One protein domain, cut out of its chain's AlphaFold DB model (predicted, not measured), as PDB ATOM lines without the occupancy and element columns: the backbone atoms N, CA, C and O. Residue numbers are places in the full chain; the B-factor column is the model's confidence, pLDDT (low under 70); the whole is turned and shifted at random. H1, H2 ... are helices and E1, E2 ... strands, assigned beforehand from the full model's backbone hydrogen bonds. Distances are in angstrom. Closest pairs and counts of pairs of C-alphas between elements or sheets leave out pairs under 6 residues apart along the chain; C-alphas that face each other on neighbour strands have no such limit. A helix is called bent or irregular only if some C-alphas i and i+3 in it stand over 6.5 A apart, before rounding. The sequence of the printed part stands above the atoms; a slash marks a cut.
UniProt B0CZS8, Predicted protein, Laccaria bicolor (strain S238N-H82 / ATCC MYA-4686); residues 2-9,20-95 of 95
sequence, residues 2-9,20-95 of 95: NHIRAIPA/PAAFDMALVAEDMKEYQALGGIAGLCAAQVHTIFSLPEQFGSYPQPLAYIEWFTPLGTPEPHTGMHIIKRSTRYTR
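What this domain is: This is residues 2 to 9 and 20 to 95 of the 95 residues of the protein "Predicted protein" of Laccaria bicolor (strain S238N-H82 / ATCC MYA-4686) (UniProt B0CZS8). With little regular structure, the model is a long bent hairpin, E2 and E3, joined by E1 into one strongly twisted antiparallel sheet, E1 - E2 - E3; residues 56 to 61 stick out. The class is mixed: 84 residues are printed, 31 in named elements, in order E1, H1, E2, E3. It is loose, radius of gyration of the C-alphas 15.4 A, spanning 48 by 34 by 31 A.

Where its parts are: From first to last C-alpha, E2, residues 44 to 53, measures 24.1 A and E3, residues 66 to 74, ending at (-26.460, 54.267, 54.176), 21.9 A. E1, residues 25 to 29, begins at (-24.450, 50.874, 40.854); H1 is residues 32 to 38.

How they stand to each other: E2 bends by 71 degrees at residue 50. N 50 and O 68 of E2 and E3 are 2.9 A apart; N 26 and O 47 of E1 and E2, 2.8 A. H1, each O i to N i+4 pair within hydrogen-bond range, only grazes the sheet.

The domain as a whole: Residues 10 to 19 are cut out; C-alphas 9 and 20 are 4.5 A apart. The E2 to E3 link is long. Residues 92 to 95 have pLDDT under 70.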
ATOM      1  N   ASN A   2     -33.318  51.423  30.386       70.06
ATOM      2  CA  ASN A   2     -32.229  51.266  31.357       70.06
ATOM      3  C   ASN A   2     -31.631  49.857  31.222       70.06
ATOM      4  O   ASN A   2     -32.364  48.875  31.286       70.06
ATOM      5  N   HIS A   3     -30.319  49.765  31.002       84.62
ATOM      6  CA  HIS A   3     -29.576  48.506  30.935       84.62
ATOM      7  C   HIS A   3     -28.702  48.393  32.184       84.62
ATOM      8  O   HIS A   3     -28.014  49.355  32.512       84.62
ATOM      9  N   ILE A   4     -28.753  47.245  32.866       89.06
ATOM     10  CA  ILE A   4     -27.953  46.961  34.063       89.06
ATOM     11  C   ILE A   4     -26.924  45.888  33.709       89.06
ATOM     12  O   ILE A   4     -27.275  44.822  33.198       89.06
ATOM     13  N   ARG A   5     -25.654  46.170  33.989       91.69
ATOM     14  CA  ARG A   5     -24.504  45.307  33.724       91.69
ATOM     15  C   ARG A   5     -24.045  44.625  35.003       91.69
ATOM     16  O   ARG A   5     -23.915  45.255  36.050       91.69
ATOM     17  N   ALA A   6     -23.758  43.336  34.877       92.00
ATOM     18  CA  ALA A   6     -23.219  42.487  35.933       92.00
ATOM     19  C   ALA A   6     -22.311  41.418  35.296       92.00
ATOM     20  O   ALA A   6     -22.642  40.236  35.227       92.00
ATOM     21  N   ILE A   7     -21.207  41.873  34.701       92.75
ATOM     22  CA  ILE A   7     -20.287  41.066  33.896       92.75
ATOM     23  C   ILE A   7     -19.051  40.733  34.744       92.75
ATOM     24  O   ILE A   7     -18.331  41.653  35.150       92.75
ATOM     25  N   PRO A   8     -18.753  39.445  34.993       89.38
ATOM     26  CA  PRO A   8     -17.560  39.051  35.728       89.38
ATOM     27  C   PRO A   8     -16.292  39.274  34.897       89.38
ATOM     28  O   PRO A   8     -16.314  39.261  33.666       89.38
ATOM     29  N   ALA A   9     -15.157  39.418  35.580       93.00
ATOM     30  CA  ALA A   9     -13.866  39.476  34.909       93.00
ATOM     31  C   ALA A   9     -13.561  38.149  34.196       93.00
ATOM     32  O   ALA A   9     -13.726  37.063  34.756       93.00
ATOM     33  N   PRO A  20     -11.833  43.029  32.030       93.81
ATOM     34  CA  PRO A  20     -12.169  43.395  33.400       93.81
ATOM     35  C   PRO A  20     -13.660  43.161  33.678       93.81
ATOM     36  O   PRO A  20     -14.470  43.057  32.756       93.81
ATOM     37  N   ALA A  21     -14.021  43.096  34.959       91.69
ATOM     38  CA  ALA A  21     -15.422  43.077  35.360       91.69
ATOM     39  C   ALA A  21     -16.096  44.416  35.019       91.69
ATOM     40  O   ALA A  21     -15.463  45.471  35.106       91.69
ATOM     41  N   ALA A  22     -17.382  44.373  34.682       92.69
ATOM     42  CA  ALA A  22     -18.216  45.556  34.508       92.69
ATOM     43  C   ALA A  22     -19.496  45.396  35.328       92.69
ATOM     44  O   ALA A  22     -20.236  44.432  35.148       92.69
ATOM     45  N   PHE A  23     -19.753  46.349  36.213       93.38
ATOM     46  CA  PHE A  23     -20.910  46.368  37.100       93.38
ATOM     47  C   PHE A  23     -21.547  47.753  37.078       93.38
ATOM     48  O   PHE A  23     -20.857  48.751  36.859       93.38
ATOM     49  N   ASP A  24     -22.845  47.808  37.353       94.69
ATOM     50  CA  ASP A  24     -23.552  49.060  37.599       94.69
ATOM     51  C   ASP A  24     -23.889  49.224  39.092       94.69
ATOM     52  O   ASP A  24     -23.966  48.256  39.857       94.69
ATOM     53  N   MET A  25     -24.058  50.482  39.501       93.94
ATOM     54  CA  MET A  25     -24.450  50.874  40.854       93.94
ATOM     55  C   MET A  25     -25.941  51.211  40.883       93.94
ATOM     56  O   MET A  25     -26.459  51.826  39.949       93.94
ATOM     57  N   ALA A  26     -26.612  50.855  41.971       93.38
ATOM     58  CA  ALA A  26     -28.001  51.198  42.236       93.38
ATOM     59  C   ALA A  26     -28.111  52.016  43.527       93.38
ATOM     60  O   ALA A  26     -27.376  51.777  44.485       93.38
ATOM     61  N   LEU A  27     -29.049  52.962  43.552       93.19
ATOM     62  CA  LEU A  27     -29.531  53.580  44.785       93.19
ATOM     63  C   LEU A  27     -30.807  52.858  45.201       93.19
ATOM     64  O   LEU A  27     -31.735  52.737  44.399       93.19
ATOM     65  N   VAL A  28     -30.839  52.368  46.434       92.94
ATOM     66  CA  VAL A  28     -31.965  51.603  46.969       92.94
ATOM     67  C   VAL A  28     -32.436  52.251  48.259       92.94
ATOM     68  O   VAL A  28     -31.619  52.650  49.083       92.94
ATOM     69  N   ALA A  29     -33.751  52.358  48.434       92.88
ATOM     70  CA  ALA A  29     -34.333  52.801  49.693       92.88
ATOM     71  C   ALA A  29     -34.225  51.676  50.729       92.88
ATOM     72  O   ALA A  29     -34.922  50.666  50.624       92.88
ATOM     73  N   GLU A  30     -33.341  51.851  51.708       88.94
ATOM     74  CA  GLU A  30     -33.177  50.936  52.840       88.94
ATOM     75  C   GLU A  30     -34.126  51.317  53.979       88.94
ATOM     76  O   GLU A  30     -34.843  50.460  54.499       88.94
ATOM     77  N   ASP A  31     -34.212  52.615  54.295       90.62
ATOM     78  CA  ASP A  31     -35.259  53.170  55.149       90.62
ATOM     79  C   ASP A  31     -36.299  53.894  54.290       90.62
ATOM     80  O   ASP A  31     -36.199  55.081  53.970       90.62
ATOM     81  N   MET A  32     -37.340  53.151  53.913       92.62
ATOM     82  CA  MET A  32     -38.441  53.704  53.131       92.62
ATOM     83  C   MET A  32     -39.208  54.794  53.898       92.62
ATOM     84  O   MET A  32     -39.766  55.683  53.267       92.62
ATOM     85  N   LYS A  33     -39.258  54.770  55.237       93.62
ATOM     86  CA  LYS A  33     -39.971  55.814  55.995       93.62
ATOM     87  C   LYS A  33     -39.208  57.128  55.932       93.62
ATOM     88  O   LYS A  33     -39.812  58.161  55.660       93.62
ATOM     89  N   GLU A  34     -37.898  57.074  56.148       92.12
ATOM     90  CA  GLU A  34     -37.027  58.242  56.048       92.12
ATOM     91  C   GLU A  34     -37.015  58.801  54.621       92.12
ATOM     92  O   GLU A  34     -37.223  60.002  54.433       92.12
ATOM     93  N   TYR A  35     -36.890  57.931  53.612       93.06
ATOM     94  CA  TYR A  35     -36.932  58.341  52.209       93.06
ATOM     95  C   TYR A  35     -38.245  59.043  51.842       93.06
ATOM     96  O   TYR A  35     -38.228  60.069  51.169       93.06
ATOM     97  N   GLN A  36     -39.392  58.544  52.310       94.50
ATOM     98  CA  GLN A  36     -40.687  59.176  52.035       94.50
ATOM     99  C   GLN A  36     -40.879  60.497  52.797       94.50
ATOM    100  O   GLN A  36     -41.569  61.387  52.304       94.50
ATOM    101  N   ALA A  37     -40.291  60.635  53.989       94.44
ATOM    102  CA  ALA A  37     -40.435  61.831  54.816       94.44
ATOM    103  C   ALA A  37     -39.522  62.985  54.371       94.44
ATOM    104  O   ALA A  37     -39.947  64.140  54.374       94.44
ATOM    105  N   LEU A  38     -38.270  62.682  54.019       91.88
ATOM    106  CA  LEU A  38     -37.239  63.677  53.704       91.88
ATOM    107  C   LEU A  38     -36.961  63.794  52.199       91.88
ATOM    108  O   LEU A  38     -36.571  64.861  51.725       91.88
ATOM    109  N   GLY A  39     -37.180  62.719  51.439       88.50
ATOM    110  CA  GLY A  39     -36.890  62.663  50.012       88.50
ATOM    111  C   GLY A  39     -35.397  62.753  49.686       88.50
ATOM    112  O   GLY A  39     -34.512  62.594  50.531       88.50
ATOM    113  N   GLY A  40     -35.109  63.010  48.410       88.81
ATOM    114  CA  GLY A  40     -33.740  63.145  47.919       88.81
ATOM    115  C   GLY A  40     -32.940  61.858  48.107       88.81
ATOM    116  O   GLY A  40     -33.245  60.842  47.492       88.81
ATOM    117  N   ILE A  41     -31.896  61.924  48.929       90.06
ATOM    118  CA  ILE A  41     -30.973  60.810  49.201       90.06
ATOM    119  C   ILE A  41     -31.101  60.242  50.618       90.06
ATOM    120  O   ILE A  41     -30.419  59.274  50.949       90.06
ATOM    121  N   ALA A  42     -31.960  60.831  51.452       90.12
ATOM    122  CA  ALA A  42     -32.203  60.349  52.805       90.12
ATOM    123  C   ALA A  42     -32.864  58.963  52.764       90.12
ATOM    124  O   ALA A  42     -33.692  58.693  51.895       90.12
ATOM    125  N   GLY A  43     -32.468  58.061  53.663       89.56
ATOM    126  CA  GLY A  43     -32.929  56.669  53.657       89.56
ATOM    127  C   GLY A  43     -32.445  55.819  52.470       89.56
ATOM    128  O   GLY A  43     -32.823  54.647  52.380       89.56
ATOM    129  N   LEU A  44     -31.619  56.362  51.561       93.81
ATOM    130  CA  LEU A  44     -31.024  55.604  50.457       93.81
ATOM    131  C   LEU A  44     -29.648  55.039  50.832       93.81
ATOM    132  O   LEU A  44     -28.837  55.682  51.502       93.81
ATOM    133  N   CYS A  45     -29.342  53.859  50.306       94.06
ATOM    134  CA  CYS A  45     -28.010  53.274  50.321       94.06
ATOM    135  C   CYS A  45     -27.576  52.895  48.900       94.06
ATOM    136  O   CYS A  45     -28.390  52.647  48.003       94.06
ATOM    137  N   ALA A  46     -26.263  52.892  48.677       94.50
ATOM    138  CA  ALA A  46     -25.698  52.430  47.420       94.50
ATOM    139  C   ALA A  46     -25.542  50.905  47.436       94.50
ATOM    140  O   ALA A  46     -25.165  50.309  48.446       94.50
ATOM    141  N   ALA A  47     -25.766  50.278  46.287       94.88
ATOM    142  CA  ALA A  47     -25.544  48.857  46.078       94.88
ATOM    143  C   ALA A  47     -24.806  48.618  44.760       94.88
ATOM    144  O   ALA A  47     -25.104  49.248  43.745       94.88
ATOM    145  N   GLN A  48     -23.859  47.684  44.765       94.94
ATOM    146  CA  GLN A  48     -23.191  47.207  43.555       94.94
ATOM    147  C   GLN A  48     -23.870  45.931  43.064       94.94
ATOM    148  O   GLN A  48     -23.987  44.968  43.823       94.94
ATOM    149  N   VAL A  49     -24.267  45.889  41.790       94.31
ATOM    150  CA  VAL A  49     -24.850  44.684  41.185       94.31
ATOM    151  C   VAL A  49     -23.743  43.725  40.748       94.31
ATOM    152  O   VAL A  49     -22.905  44.069  39.918       94.31
ATOM    153  N   HIS A  50     -23.740  42.510  41.300       91.88
ATOM    154  CA  HIS A  50     -22.718  41.489  41.026       91.88
ATOM    155  C   HIS A  50     -23.170  40.455  40.001       91.88
ATOM    156  O   HIS A  50     -22.404  40.093  39.112       91.88
ATOM    157  N   THR A  51     -24.406  39.964  40.114       91.81
ATOM    158  CA  THR A  51     -24.986  39.039  39.132       91.81
ATOM    159  C   THR A  51     -26.495  39.203  39.049       91.81
ATOM    160  O   THR A  51     -27.134  39.551  40.040       91.81
ATOM    161  N   ILE A  52     -27.050  38.939  37.868       92.94
ATOM    162  CA  ILE A  52     -28.488  38.885  37.599       92.94
ATOM    163  C   ILE A  52     -28.790  37.472  37.105       92.94
ATOM    164  O   ILE A  52     -28.150  36.997  36.166       92.94
ATOM    165  N   PHE A  53     -29.733  36.783  37.740       92.62
ATOM    166  CA  PHE A  53     -29.992  35.371  37.484       92.62
ATOM    167  C   PHE A  53     -31.462  35.004  37.698       92.62
ATOM    168  O   PHE A  53     -32.160  35.595  38.519       92.62
ATOM    169  N   SER A  54     -31.921  33.984  36.978       94.69
ATOM    170  CA  SER A  54     -33.171  33.296  37.302       94.69
ATOM    171  C   SER A  54     -32.898  32.257  38.380       94.69
ATOM    172  O   SER A  54     -31.930  31.499  38.281       94.69
ATOM    173  N   LEU A  55     -33.736  32.223  39.413       93.50
ATOM    174  CA  LEU A  55     -33.603  31.225  40.465       93.50
ATOM    175  C   LEU A  55     -34.030  29.846  39.928       93.50
ATOM    176  O   LEU A  55     -35.072  29.766  39.275       93.50
ATOM    177  N   PRO A  56     -33.260  28.767  40.168       93.12
ATOM    178  CA  PRO A  56     -33.692  27.419  39.808       93.12
ATOM    179  C   PRO A  56     -35.019  27.062  40.485       93.12
ATOM    180  O   PRO A  56     -35.198  27.359  41.667       93.12
ATOM    181  N   GLU A  57     -35.910  26.379  39.762       93.06
ATOM    182  CA  GLU A  57     -37.292  26.119  40.199       93.06
ATOM    183  C   GLU A  57     -37.381  25.425  41.564       93.06
ATOM    184  O   GLU A  57     -38.290  25.716  42.342       93.06
ATOM    185  N   GLN A  58     -36.410  24.570  41.907       95.88
ATOM    186  CA  GLN A  58     -36.383  23.895  43.208       95.88
ATOM    187  C   GLN A  58     -36.247  24.846  44.414       95.88
ATOM    188  O   GLN A  58     -36.506  24.432  45.541       95.88
ATOM    189  N   PHE A  59     -35.826  26.097  44.202       92.62
ATOM    190  CA  PHE A  59     -35.667  27.112  45.249       92.62
ATOM    191  C   PHE A  59     -36.770  28.182  45.218       92.62
ATOM    192  O   PHE A  59     -36.727  29.126  46.004       92.62
ATOM    193  N   GLY A  60     -37.757  28.032  44.334       92.06
ATOM    194  CA  GLY A  60     -38.857  28.971  44.148       92.06
ATOM    195  C   GLY A  60     -38.922  29.523  42.727       92.06
ATOM    196  O   GLY A  60     -37.959  29.466  41.966       92.06
ATOM    197  N   SER A  61     -40.083  30.075  42.378       92.56
ATOM    198  CA  SER A  61     -40.329  30.694  41.077       92.56
ATOM    199  C   SER A  61     -40.681  32.162  41.263       92.56
ATOM    200  O   SER A  61     -41.571  32.505  42.042       92.56
ATOM    201  N   TYR A  62     -39.959  33.024  40.551       93.81
ATOM    202  CA  TYR A  62     -40.145  34.467  40.584       93.81
ATOM    203  C   TYR A  62     -40.405  34.969  39.161       93.81
ATOM    204  O   TYR A  62     -39.694  34.572  38.237       93.81
ATOM    205  N   PRO A  63     -41.389  35.865  38.963       92.62
ATOM    206  CA  PRO A  63     -41.714  36.394  37.638       92.62
ATOM    207  C   PRO A  63     -40.622  37.320  37.080       92.62
ATOM    208  O   PRO A  63     -40.660  37.685  35.908       92.62
ATOM    209  N   GLN A  64     -39.671  37.735  37.920       92.38
ATOM    210  CA  GLN A  64     -38.592  38.656  37.584       92.38
ATOM    211  C   GLN A  64     -37.236  38.014  37.906       92.38
ATOM    212  O   GLN A  64     -37.148  37.237  38.863       92.38
ATOM    213  N   PRO A  65     -36.174  38.341  37.147       92.19
ATOM    214  CA  PRO A  65     -34.827  37.911  37.493       92.19
ATOM    215  C   PRO A  65     -34.410  38.508  38.841       92.19
ATOM    216  O   PRO A  65     -34.754  39.642  39.174       92.19
ATOM    217  N   LEU A  66     -33.641  37.741  39.604       93.62
ATOM    218  CA  LEU A  66     -33.077  38.166  40.877       93.62
ATOM    219  C   LEU A  66     -31.687  38.762  40.662       93.62
ATOM    220  O   LEU A  66     -30.994  38.422  39.702       93.62
ATOM    221  N   ALA A  67     -31.264  39.624  41.582       93.12
ATOM    222  CA  ALA A  67     -29.923  40.184  41.587       93.12
ATOM    223  C   ALA A  67     -29.208  39.862  42.900       93.12
ATOM    224  O   ALA A  67     -29.761  40.049  43.984       93.12
ATOM    225  N   TYR A  68     -27.959  39.414  42.798       92.12
ATOM    226  CA  TYR A  68     -27.040  39.421  43.929       92.12
ATOM    227  C   TYR A  68     -26.328  40.768  43.943       92.12
ATOM    228  O   TYR A  68     -25.736  41.175  42.936       92.12
ATOM    229  N   ILE A  69     -26.401  41.450  45.079       92.94
ATOM    230  CA  ILE A  69     -25.844  42.783  45.254       92.94
ATOM    231  C   ILE A  69     -24.953  42.835  46.487       92.94
ATOM    232  O   ILE A  69     -25.160  42.110  47.461       92.94
ATOM    233  N   GLU A  70     -23.965  43.718  46.439       93.25
ATOM    234  CA  GLU A  70     -23.141  44.068  47.587       93.25
ATOM    235  C   GLU A  70     -23.574  45.439  48.105       93.25
ATOM    236  O   GLU A  70     -23.544  46.432  47.371       93.25
ATOM    237  N   TRP A  71     -24.002  45.475  49.365       93.88
ATOM    238  CA  TRP A  71     -24.470  46.688  50.026       93.88
ATOM    239  C   TRP A  71     -23.315  47.571  50.481       93.88
ATOM    240  O   TRP A  71     -22.294  47.089  50.986       93.88
ATOM    241  N   PHE A  72     -23.520  48.876  50.373       93.50
ATOM    242  CA  PHE A  72     -22.723  49.875  51.063       93.50
ATOM    243  C   PHE A  72     -23.499  50.443  52.253       93.50
ATOM    244  O   PHE A  72     -24.701  50.226  52.391       93.50
ATOM    245  N   THR A  73     -22.802  51.171  53.120       90.25
ATOM    246  CA  THR A  73     -23.412  51.897  54.233       90.25
ATOM    247  C   THR A  73     -24.430  52.930  53.726       90.25
ATOM    248  O   THR A  73     -24.186  53.525  52.669       90.25
ATOM    249  N   PRO A  74     -25.513  53.197  54.483       89.12
ATOM    250  CA  PRO A  74     -26.460  54.267  54.176       89.12
ATOM    251  C   PRO A  74     -25.771  55.607  53.902       89.12
ATOM    252  O   PRO A  74     -24.719  55.908  54.479       89.12
ATOM    253  N   LEU A  75     -26.375  56.423  53.036       89.00
ATOM    254  CA  LEU A  75     -25.904  57.777  52.760       89.00
ATOM    255  C   LEU A  75     -26.170  58.671  53.981       89.00
ATOM    256  O   LEU A  75     -27.236  59.257  54.123       89.00
ATOM    257  N   GLY A  76     -25.186  58.742  54.881       82.81
ATOM    258  CA  GLY A  76     -25.226  59.576  56.085       82.81
ATOM    259  C   GLY A  76     -24.876  61.039  55.809       82.81
ATOM    260  O   GLY A  76     -25.046  61.535  54.703       82.81
ATOM    261  N   THR A  77     -24.345  61.751  56.799       87.06
ATOM    262  CA  THR A  77     -23.932  63.151  56.622       87.06
ATOM    263  C   THR A  77     -22.803  63.278  55.583       87.06
ATOM    264  O   THR A  77     -21.838  62.510  55.655       87.06
ATOM    265  N   PRO A  78     -22.890  64.228  54.630       90.81
ATOM    266  CA  PRO A  78     -21.802  64.491  53.699       90.81
ATOM    267  C   PRO A  78     -20.534  64.940  54.430       90.81
ATOM    268  O   PRO A  78     -20.583  65.614  55.459       90.81
ATOM    269  N   GLU A  79     -19.386  64.578  53.874       93.31
ATOM    270  CA  GLU A  79     -18.088  64.989  54.386       93.31
ATOM    271  C   GLU A  79     -17.896  66.516  54.207       93.31
ATOM    272  O   GLU A  79     -18.204  67.035  53.130       93.31
ATOM    273  N   PRO A  80     -17.414  67.261  55.223       93.38
ATOM    274  CA  PRO A  80     -17.447  68.729  55.207       93.38
ATOM    275  C   PRO A  80     -16.594  69.421  54.134       93.38
ATOM    276  O   PRO A  80     -16.934  70.528  53.721       93.38
ATOM    277  N   HIS A  81     -15.480  68.828  53.703       94.38
ATOM    278  CA  HIS A  81     -14.556  69.453  52.754       94.38
ATOM    279  C   HIS A  81     -14.996  69.289  51.296       94.38
ATOM    280  O   HIS A  81     -14.793  70.191  50.485       94.38
ATOM    281  N   THR A  82     -15.589  68.148  50.953       94.06
ATOM    282  CA  THR A  82     -16.000  67.805  49.584       94.06
ATOM    283  C   THR A  82     -17.504  67.905  49.362       94.06
ATOM    284  O   THR A  82     -17.947  67.968  48.216       94.06
ATOM    285  N   GLY A  83     -18.301  67.878  50.434       92.19
ATOM    286  CA  GLY A  83     -19.755  67.749  50.362       92.19
ATOM    287  C   GLY A  83     -20.220  66.384  49.840       92.19
ATOM    288  O   GLY A  83     -21.395  66.230  49.515       92.19
ATOM    289  N   MET A  84     -19.324  65.395  49.728       92.81
ATOM    290  CA  MET A  84     -19.652  64.064  49.221       92.81
ATOM    291  C   MET A  84     -20.005  63.099  50.352       92.81
ATOM    292  O   MET A  84     -19.426  63.134  51.437       92.81
ATOM    293  N   HIS A  85     -20.914  62.169  50.076       91.00
ATOM    294  CA  HIS A  85     -21.215  61.076  50.994       91.00
ATOM    295  C   HIS A  85     -20.126  60.012  50.916       91.00
ATOM    296  O   HIS A  85     -19.870  59.439  49.855       91.00
ATOM    297  N   ILE A  86     -19.502  59.720  52.054       90.94
ATOM    298  CA  ILE A  86     -18.534  58.632  52.151       90.94
ATOM    299  C   ILE A  86     -19.290  57.347  52.461       90.94
ATOM    300  O   ILE A  86     -19.872  57.198  53.533       90.94
ATOM    301  N   ILE A  87     -19.225  56.403  51.529       91.62
ATOM    302  CA  ILE A  87     -19.796  55.069  51.687       91.62
ATOM    303  C   ILE A  87     -18.697  54.021  51.837       91.62
ATOM    304  O   ILE A  87     -17.640  54.098  51.208       91.62
ATOM    305  N   LYS A  88     -18.952  53.013  52.668       92.12
ATOM    306  CA  LYS A  88     -18.088  51.835  52.830       92.12
ATOM    307  C   LYS A  88     -18.881  50.582  52.505       92.12
ATOM    308  O   LYS A  88     -20.099  50.587  52.627       92.12
ATOM    309  N   ARG A  89     -18.205  49.503  52.109       92.69
ATOM    310  CA  ARG A  89     -18.859  48.193  51.975       92.69
ATOM    311  C   ARG A  89     -19.405  47.767  53.333       92.69
ATOM    312  O   ARG A  89     -18.682  47.826  54.328       92.69
ATOM    313  N   SER A  90     -20.655  47.326  53.359       89.62
ATOM    314  CA  SER A  90     -21.284  46.818  54.571       89.62
ATOM    315  C   SER A  90     -20.659  45.474  54.932       89.62
ATOM    316  O   SER A  90     -20.919  44.446  54.309       89.62
ATOM    317  N   THR A  91     -19.796  45.459  55.943       81.88
ATOM    318  CA  THR A  91     -19.283  44.218  56.523       81.88
ATOM    319  C   THR A  91     -20.366  43.638  57.422       81.88
ATOM    320  O   THR A  91     -20.706  44.286  58.402       81.88
ATOM    321  N   ARG A  92     -20.921  42.474  57.051       60.00
ATOM    322  CA  ARG A  92     -21.948  41.694  57.776       60.00
ATOM    323  C   ARG A  92     -22.759  42.482  58.810       60.00
ATOM    324  O   ARG A  92     -22.342  42.674  59.948       60.00
ATOM    325  N   TYR A  93     -23.982  42.802  58.417       50.03
ATOM    326  CA  TYR A  93     -25.048  43.164  59.332       50.03
ATOM    327  C   TYR A  93     -25.345  41.956  60.244       50.03
ATOM    328  O   TYR A  93     -26.046  41.026  59.849       50.03
ATOM    329  N   THR A  94     -24.762  41.921  61.444       39.66
ATOM    330  CA  THR A  94     -25.398  41.217  62.562       39.66
ATOM    331  C   THR A  94     -26.602  42.073  62.924       39.66
ATOM    332  O   THR A  94     -26.432  43.157  63.482       39.66
ATOM    333  N   ARG A  95     -27.795  41.638  62.520       43.34
ATOM    334  CA  ARG A  95     -29.030  42.110  63.142       43.34
ATOM    335  C   ARG A  95     -29.348  41.223  64.329       43.34
ATOM    336  O   ARG A  95     -29.124  40.000  64.190       43.34
TER     337      ARG A  95